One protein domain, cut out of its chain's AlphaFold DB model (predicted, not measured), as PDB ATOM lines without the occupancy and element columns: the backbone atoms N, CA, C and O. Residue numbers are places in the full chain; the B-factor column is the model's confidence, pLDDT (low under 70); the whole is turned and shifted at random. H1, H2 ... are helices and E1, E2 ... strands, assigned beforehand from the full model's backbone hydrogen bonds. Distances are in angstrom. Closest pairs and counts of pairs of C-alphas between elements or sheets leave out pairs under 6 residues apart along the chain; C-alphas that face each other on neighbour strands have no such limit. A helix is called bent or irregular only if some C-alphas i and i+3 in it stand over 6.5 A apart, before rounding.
ATOM      1  N   ARG A 579      63.952  50.038  83.656       76.31
ATOM      2  CA  ARG A 579      64.780  48.836  83.801       76.31
ATOM      3  C   ARG A 579      66.216  49.121  83.391       76.31
ATOM      4  O   ARG A 579      66.461  49.615  82.293       76.31
ATOM      5  N   LEU A 580      67.155  48.778  84.262       80.50
ATOM      6  CA  LEU A 580      68.586  48.801  83.992       80.50
ATOM      7  C   LEU A 580      69.101  47.365  84.041       80.50
ATOM      8  O   LEU A 580      69.020  46.731  85.092       80.50
ATOM      9  N   SER A 581      69.636  46.874  82.924       79.50
ATOM     10  CA  SER A 581      70.400  45.626  82.886       79.50
ATOM     11  C   SER A 581      71.836  45.909  82.458       79.50
ATOM     12  O   SER A 581      72.070  46.649  81.498       79.50
ATOM     13  N   VAL A 582      72.798  45.335  83.181       82.25
ATOM     14  CA  VAL A 582      74.220  45.368  82.838       82.25
ATOM     15  C   VAL A 582      74.735  43.936  82.750       82.25
ATOM     16  O   VAL A 582      74.739  43.193  83.731       82.25
ATOM     17  N   ALA A 583      75.207  43.555  81.563       81.50
ATOM     18  CA  ALA A 583      75.792  42.247  81.298       81.50
ATOM     19  C   ALA A 583      77.248  42.395  80.846       81.50
ATOM     20  O   ALA A 583      77.562  43.153  79.926       81.50
ATOM     21  N   ARG A 584      78.151  41.629  81.467       81.38
ATOM     22  CA  ARG A 584      79.573  41.592  81.115       81.38
ATOM     23  C   ARG A 584      80.048  40.151  81.019       81.38
ATOM     24  O   ARG A 584      79.785  39.336  81.896       81.38
ATOM     25  N   ARG A 585      80.797  39.828  79.960       76.88
ATOM     26  CA  ARG A 585      81.337  38.476  79.751       76.88
ATOM     27  C   ARG A 585      82.134  38.015  80.982       76.88
ATOM     28  O   ARG A 585      83.105  38.663  81.361       76.88
ATOM     29  N   GLY A 586      81.734  36.883  81.565       75.38
ATOM     30  CA  GLY A 586      82.355  36.305  82.765       75.38
ATOM     31  C   GLY A 586      81.724  36.732  84.096       75.38
ATOM     32  O   GLY A 586      82.175  36.265  85.139       75.38
ATOM     33  N   ARG A 587      80.684  37.574  84.076       74.12
ATOM     34  CA  ARG A 587      79.863  37.926  85.241       74.12
ATOM     35  C   ARG A 587      78.384  37.632  84.956       74.12
ATOM     36  O   ARG A 587      77.985  37.677  83.791       74.12
ATOM     37  N   PRO A 588      77.585  37.287  85.980       69.06
ATOM     38  CA  PRO A 588      76.140  37.177  85.818       69.06
ATOM     39  C   PRO A 588      75.551  38.544  85.446       69.06
ATOM     40  O   PRO A 588      76.025  39.573  85.923       69.06
ATOM     41  N   GLU A 589      74.540  38.543  84.577       76.12
ATOM     42  CA  GLU A 589      73.767  39.743  84.248       76.12
ATOM     43  C   GLU A 589      73.096  40.286  85.515       76.12
ATOM     44  O   GLU A 589      72.495  39.529  86.283       76.12
ATOM     45  N   GLN A 590      73.234  41.589  85.743       76.25
ATOM     46  CA  GLN A 590      72.609  42.281  86.863       76.25
ATOM     47  C   GLN A 590      71.477  43.148  86.340       76.25
ATOM     48  O   GLN A 590      71.709  44.071  85.560       76.25
ATOM     49  N   GLU A 591      70.261  42.866  86.794       75.62
ATOM     50  CA  GLU A 591      69.057  43.573  86.373       75.62
ATOM     51  C   GLU A 591      68.357  44.211  87.574       75.62
ATOM     52  O   GLU A 591      68.213  43.599  88.636       75.62
ATOM     53  N   ARG A 592      67.901  45.457  87.408       73.62
ATOM     54  CA  ARG A 592      67.127  46.171  88.425       73.62
ATOM     55  C   ARG A 592      66.061  47.052  87.781       73.62
ATOM     56  O   ARG A 592      66.326  47.759  86.811       73.62
ATOM     57  N   VAL A 593      64.858  47.010  88.349       72.69
ATOM     58  CA  VAL A 593      63.718  47.844  87.949       72.69
ATOM     59  C   VAL A 593      63.511  48.926  89.001       72.69
ATOM     60  O   VAL A 593      63.532  48.645  90.201       72.69
ATOM     61  N   PHE A 594      63.331  50.161  88.548       73.75
ATOM     62  CA  PHE A 594      63.158  51.341  89.383       73.75
ATOM     63  C   PHE A 594      61.828  52.022  89.049       73.75
ATOM     64  O   PHE A 594      61.624  52.387  87.890       73.75
ATOM     65  N   PRO A 595      60.942  52.253  90.027       69.31
ATOM     66  CA  PRO A 595      59.823  53.163  89.836       69.31
ATOM     67  C   PRO A 595      60.324  54.613  89.843       69.31
ATOM     68  O   PRO A 595      61.038  55.033  90.754       69.31
ATOM     69  N   LEU A 596      59.950  55.398  88.833       72.44
ATOM     70  CA  LEU A 596      60.217  56.836  88.797       72.44
ATOM     71  C   LEU A 596      59.131  57.567  89.593       72.44
ATOM     72  O   LEU A 596      58.030  57.825  89.102       72.44
ATOM     73  N   ARG A 597      59.437  57.897  90.852       73.50
ATOM     74  CA  ARG A 597      58.531  58.665  91.714       73.50
ATOM     75  C   ARG A 597      58.519  60.134  91.305       73.50
ATOM     76  O   ARG A 597      59.570  60.768  91.251       73.50
ATOM     77  N   ALA A 598      57.329  60.717  91.162       67.50
ATOM     78  CA  ALA A 598      57.163  62.145  90.861       67.50
ATOM     79  C   ALA A 598      57.886  63.061  91.874       67.50
ATOM     80  O   ALA A 598      58.454  64.086  91.508       67.50
ATOM     81  N   ALA A 599      57.933  62.669  93.154       65.69
ATOM     82  CA  ALA A 599      58.634  63.419  94.201       65.69
ATOM     83  C   ALA A 599      60.167  63.450  94.025       65.69
ATOM     84  O   ALA A 599      60.837  64.360  94.516       65.69
ATOM     85  N   GLU A 600      60.737  62.464  93.329       72.38
ATOM     86  CA  GLU A 600      62.181  62.321  93.115       72.38
ATOM     87  C   GLU A 600      62.613  62.811  91.725       72.38
ATOM     88  O   GLU A 600      63.804  63.034  91.494       72.38
ATOM     89  N   GLU A 601      61.660  63.050  90.820       74.19
ATOM     90  CA  GLU A 601      61.888  63.339  89.402       74.19
ATOM     91  C   GLU A 601      62.813  64.543  89.184       74.19
ATOM     92  O   GLU A 601      63.786  64.447  88.439       74.19
ATOM     93  N   SER A 602      62.618  65.641  89.922       75.75
ATOM     94  CA  SER A 602      63.490  66.824  89.853       75.75
ATOM     95  C   SER A 602      64.926  66.543  90.313       75.75
ATOM     96  O   SER A 602      65.880  67.074  89.741       75.75
ATOM     97  N   ARG A 603      65.113  65.701  91.343       81.75
ATOM     98  CA  ARG A 603      66.454  65.308  91.823       81.75
ATOM     99  C   ARG A 603      67.138  64.377  90.829       81.75
ATOM    100  O   ARG A 603      68.322  64.561  90.551       81.75
ATOM    101  N   ILE A 604      66.400  63.405  90.297       82.81
ATOM    102  CA  ILE A 604      66.891  62.454  89.296       82.81
ATOM    103  C   ILE A 604      67.249  63.196  88.002       82.81
ATOM    104  O   ILE A 604      68.328  62.968  87.461       82.81
ATOM    105  N   ALA A 605      66.420  64.143  87.553       82.50
ATOM    106  CA  ALA A 605      66.694  64.991  86.394       82.50
ATOM    107  C   ALA A 605      67.952  65.849  86.596       82.50
ATOM    108  O   ALA A 605      68.832  65.849  85.740       82.50
ATOM    109  N   ALA A 606      68.106  66.496  87.756       83.88
ATOM    110  CA  ALA A 606      69.313  67.265  88.064       83.88
ATOM    111  C   ALA A 606      70.580  66.386  88.100       83.88
ATOM    112  O   ALA A 606      71.650  66.814  87.663       83.88
ATOM    113  N   LEU A 607      70.483  65.152  88.609       85.56
ATOM    114  CA  LEU A 607      71.597  64.203  88.602       85.56
ATOM    115  C   LEU A 607      71.923  63.725  87.182       85.56
ATOM    116  O   LEU A 607      73.095  63.713  86.807       85.56
ATOM    117  N   ARG A 608      70.901  63.390  86.383       86.44
ATOM    118  CA  ARG A 608      71.028  63.052  84.959       86.44
ATOM    119  C   ARG A 608      71.751  64.164  84.210       86.44
ATOM    120  O   ARG A 608      72.713  63.884  83.505       86.44
ATOM    121  N   ASP A 609      71.335  65.412  84.399       85.62
ATOM    122  CA  ASP A 609      71.913  66.555  83.693       85.62
ATOM    123  C   ASP A 609      73.377  66.776  84.104       85.62
ATOM    124  O   ASP A 609      74.227  66.975  83.245       85.62
ATOM    125  N   ARG A 610      73.724  66.599  85.389       85.25
ATOM    126  CA  ARG A 610      75.128  66.611  85.853       85.25
ATOM    127  C   ARG A 610      75.977  65.491  85.246       85.25
ATOM    128  O   ARG A 610      77.154  65.712  84.944       85.25
ATOM    129  N   ILE A 611      75.416  64.290  85.103       84.38
ATOM    130  CA  ILE A 611      76.090  63.151  84.464       84.38
ATOM    131  C   ILE A 611      76.327  63.466  82.981       84.38
ATOM    132  O   ILE A 611      77.457  63.349  82.506       84.38
ATOM    133  N   LEU A 612      75.297  63.939  82.273       81.75
ATOM    134  CA  LEU A 612      75.384  64.321  80.863       81.75
ATOM    135  C   LEU A 612      76.367  65.476  80.633       81.75
ATOM    136  O   LEU A 612      77.155  65.411  79.695       81.75
ATOM    137  N   ASP A 613      76.389  66.484  81.506       82.44
ATOM    138  CA  ASP A 613      77.361  67.583  81.456       82.44
ATOM    139  C   ASP A 613      78.797  67.091  81.646       82.44
ATOM    140  O   ASP A 613      79.719  67.573  80.988       82.44
ATOM    141  N   THR A 614      79.007  66.113  82.531       79.12
ATOM    142  CA  THR A 614      80.335  65.528  82.762       79.12
ATOM    143  C   THR A 614      80.825  64.769  81.530       79.12
ATOM    144  O   THR A 614      82.002  64.861  81.189       79.12
ATOM    145  N   VAL A 615      79.921  64.069  80.839       74.56
ATOM    146  CA  VAL A 615      80.209  63.351  79.590       74.56
ATOM    147  C   VAL A 615      80.438  64.314  78.417       74.56
ATOM    148  O   VAL A 615      81.312  64.073  77.590       74.56
ATOM    149  N   ARG A 616      79.675  65.414  78.343       72.31
ATOM    150  CA  ARG A 616      79.690  66.368  77.217       72.31
ATOM    151  C   ARG A 616      80.730  67.485  77.343       72.31
ATOM    152  O   ARG A 616      80.949  68.198  76.367       72.31
ATOM    153  N   ALA A 630      81.292  56.759  76.654       79.44
ATOM    154  CA  ALA A 630      80.399  57.264  77.686       79.44
ATOM    155  C   ALA A 630      79.416  56.191  78.172       79.44
ATOM    156  O   ALA A 630      79.246  56.015  79.378       79.44
ATOM    157  N   LEU A 631      78.804  55.440  77.251       81.00
ATOM    158  CA  LEU A 631      77.902  54.336  77.588       81.00
ATOM    159  C   LEU A 631      78.638  53.198  78.305       81.00
ATOM    160  O   LEU A 631      78.130  52.687  79.301       81.00
ATOM    161  N   ALA A 632      79.854  52.850  77.878       82.06
ATOM    162  CA  ALA A 632      80.687  51.869  78.570       82.06
ATOM    163  C   ALA A 632      81.054  52.324  79.996       82.06
ATOM    164  O   ALA A 632      80.977  51.534  80.936       82.06
ATOM    165  N   ALA A 633      81.399  53.603  80.185       82.94
ATOM    166  CA  ALA A 633      81.674  54.168  81.506       82.94
ATOM    167  C   ALA A 633      80.426  54.175  82.406       82.94
ATOM    168  O   ALA A 633      80.526  53.852  83.589       82.94
ATOM    169  N   LEU A 634      79.251  54.489  81.849       86.19
ATOM    170  CA  LEU A 634      77.976  54.417  82.565       86.19
ATOM    171  C   LEU A 634      77.616  52.981  82.946       86.19
ATOM    172  O   LEU A 634      77.184  52.763  84.072       86.19
ATOM    173  N   ALA A 635      77.841  52.006  82.061       83.88
ATOM    174  CA  ALA A 635      77.624  50.592  82.356       83.88
ATOM    175  C   ALA A 635      78.545  50.096  83.486       83.88
ATOM    176  O   ALA A 635      78.074  49.431  84.401       83.88
ATOM    177  N   LEU A 636      79.829  50.477  83.486       83.81
ATOM    178  CA  LEU A 636      80.775  50.136  84.562       83.81
ATOM    179  C   LEU A 636      80.448  50.837  85.892       83.81
ATOM    180  O   LEU A 636      80.604  50.251  86.966       83.81
ATOM    181  N   ALA A 637      79.993  52.091  85.837       84.75
ATOM    182  CA  ALA A 637      79.540  52.822  87.017       84.75
ATOM    183  C   ALA A 637      78.251  52.214  87.587       84.75
ATOM    184  O   ALA A 637      78.143  52.038  88.797       84.75
ATOM    185  N   ALA A 638      77.305  51.847  86.718       85.12
ATOM    186  CA  ALA A 638      76.097  51.123  87.087       85.12
ATOM    187  C   ALA A 638      76.424  49.763  87.715       85.12
ATOM    188  O   ALA A 638      75.912  49.484  88.791       85.12
TER     189      ALA A 638
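This is residues 579 to 616 and 630 to 638 of the 655 residues of an uncharacterized protein of Acidobacteria bacterium (UniProt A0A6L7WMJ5). A flat, open V: a two-stranded hairpin, E1 and E2, makes one arm, the long helix H1 makes the other, and the short helix H2 sits in the gap between them, nearer the hairpin's E1 and the far end of H1. Contacts are few, and much of H1, residues 598 to 603 and 605 to 610, stands free. The printed part has 47 residues, with two named strands and two named helices that follow along the chain as E1, E2, H1, H2; the sheet's order is E1 - E2, antiparallel, and the class is mixed, helices and strands. The whole is loose, with a radius of gyration of the C-alphas of 12.9 A and spans of 37 by 27 by 10 A.

Find C-alpha 579 at (64.780, 48.836, 83.801), where E1, residues 579 to 582, begins. E2, residues 590 to 595, is 17.1 A long. From C-alpha 598 at (57.163, 62.145, 90.861), H1 runs through residues 598 to 616, 26.7 A; it is irregular, with C-alphas 599 and 602 7.4 A apart. H2, residues 630 to 638, is 12.0 A long and ends at C-alpha 638, (76.097, 51.123, 87.087).

Look first at the hairpin E1 and E2, antiparallel at 161 degrees: N 580 and O 592 are within hydrogen-bond range at 2.9 A, as are N 590 and O 582 at 3.0 A. The closest C-alphas of E1 and H2, those of Val 582 and Ala 635, are 6.3 A apart. H1 and H2 are close but not clearly touching, with the closest C-alphas, Val 615 and Ala 630, 6.4 A apart; they run opposite ways at a steep tilt of 49 degrees. E1 and H1 are apart, as are E2 and H2. In H2 every O i to N i+4 pair is within hydrogen-bond range; in H1, 13 of 15 are.

The C-alphas of Gly 586 and Ala 599 are the two farthest apart, at 37.8 A. Residues 617 to 629 are not printed, and C-alphas 616 and 630 stand 9.1 A apart across this cut. Of the links printed whole, E2 to H1 is tight and E1 to E2 is short. Look for pLDDT under 70 at residues 588, 595, 598 and 599.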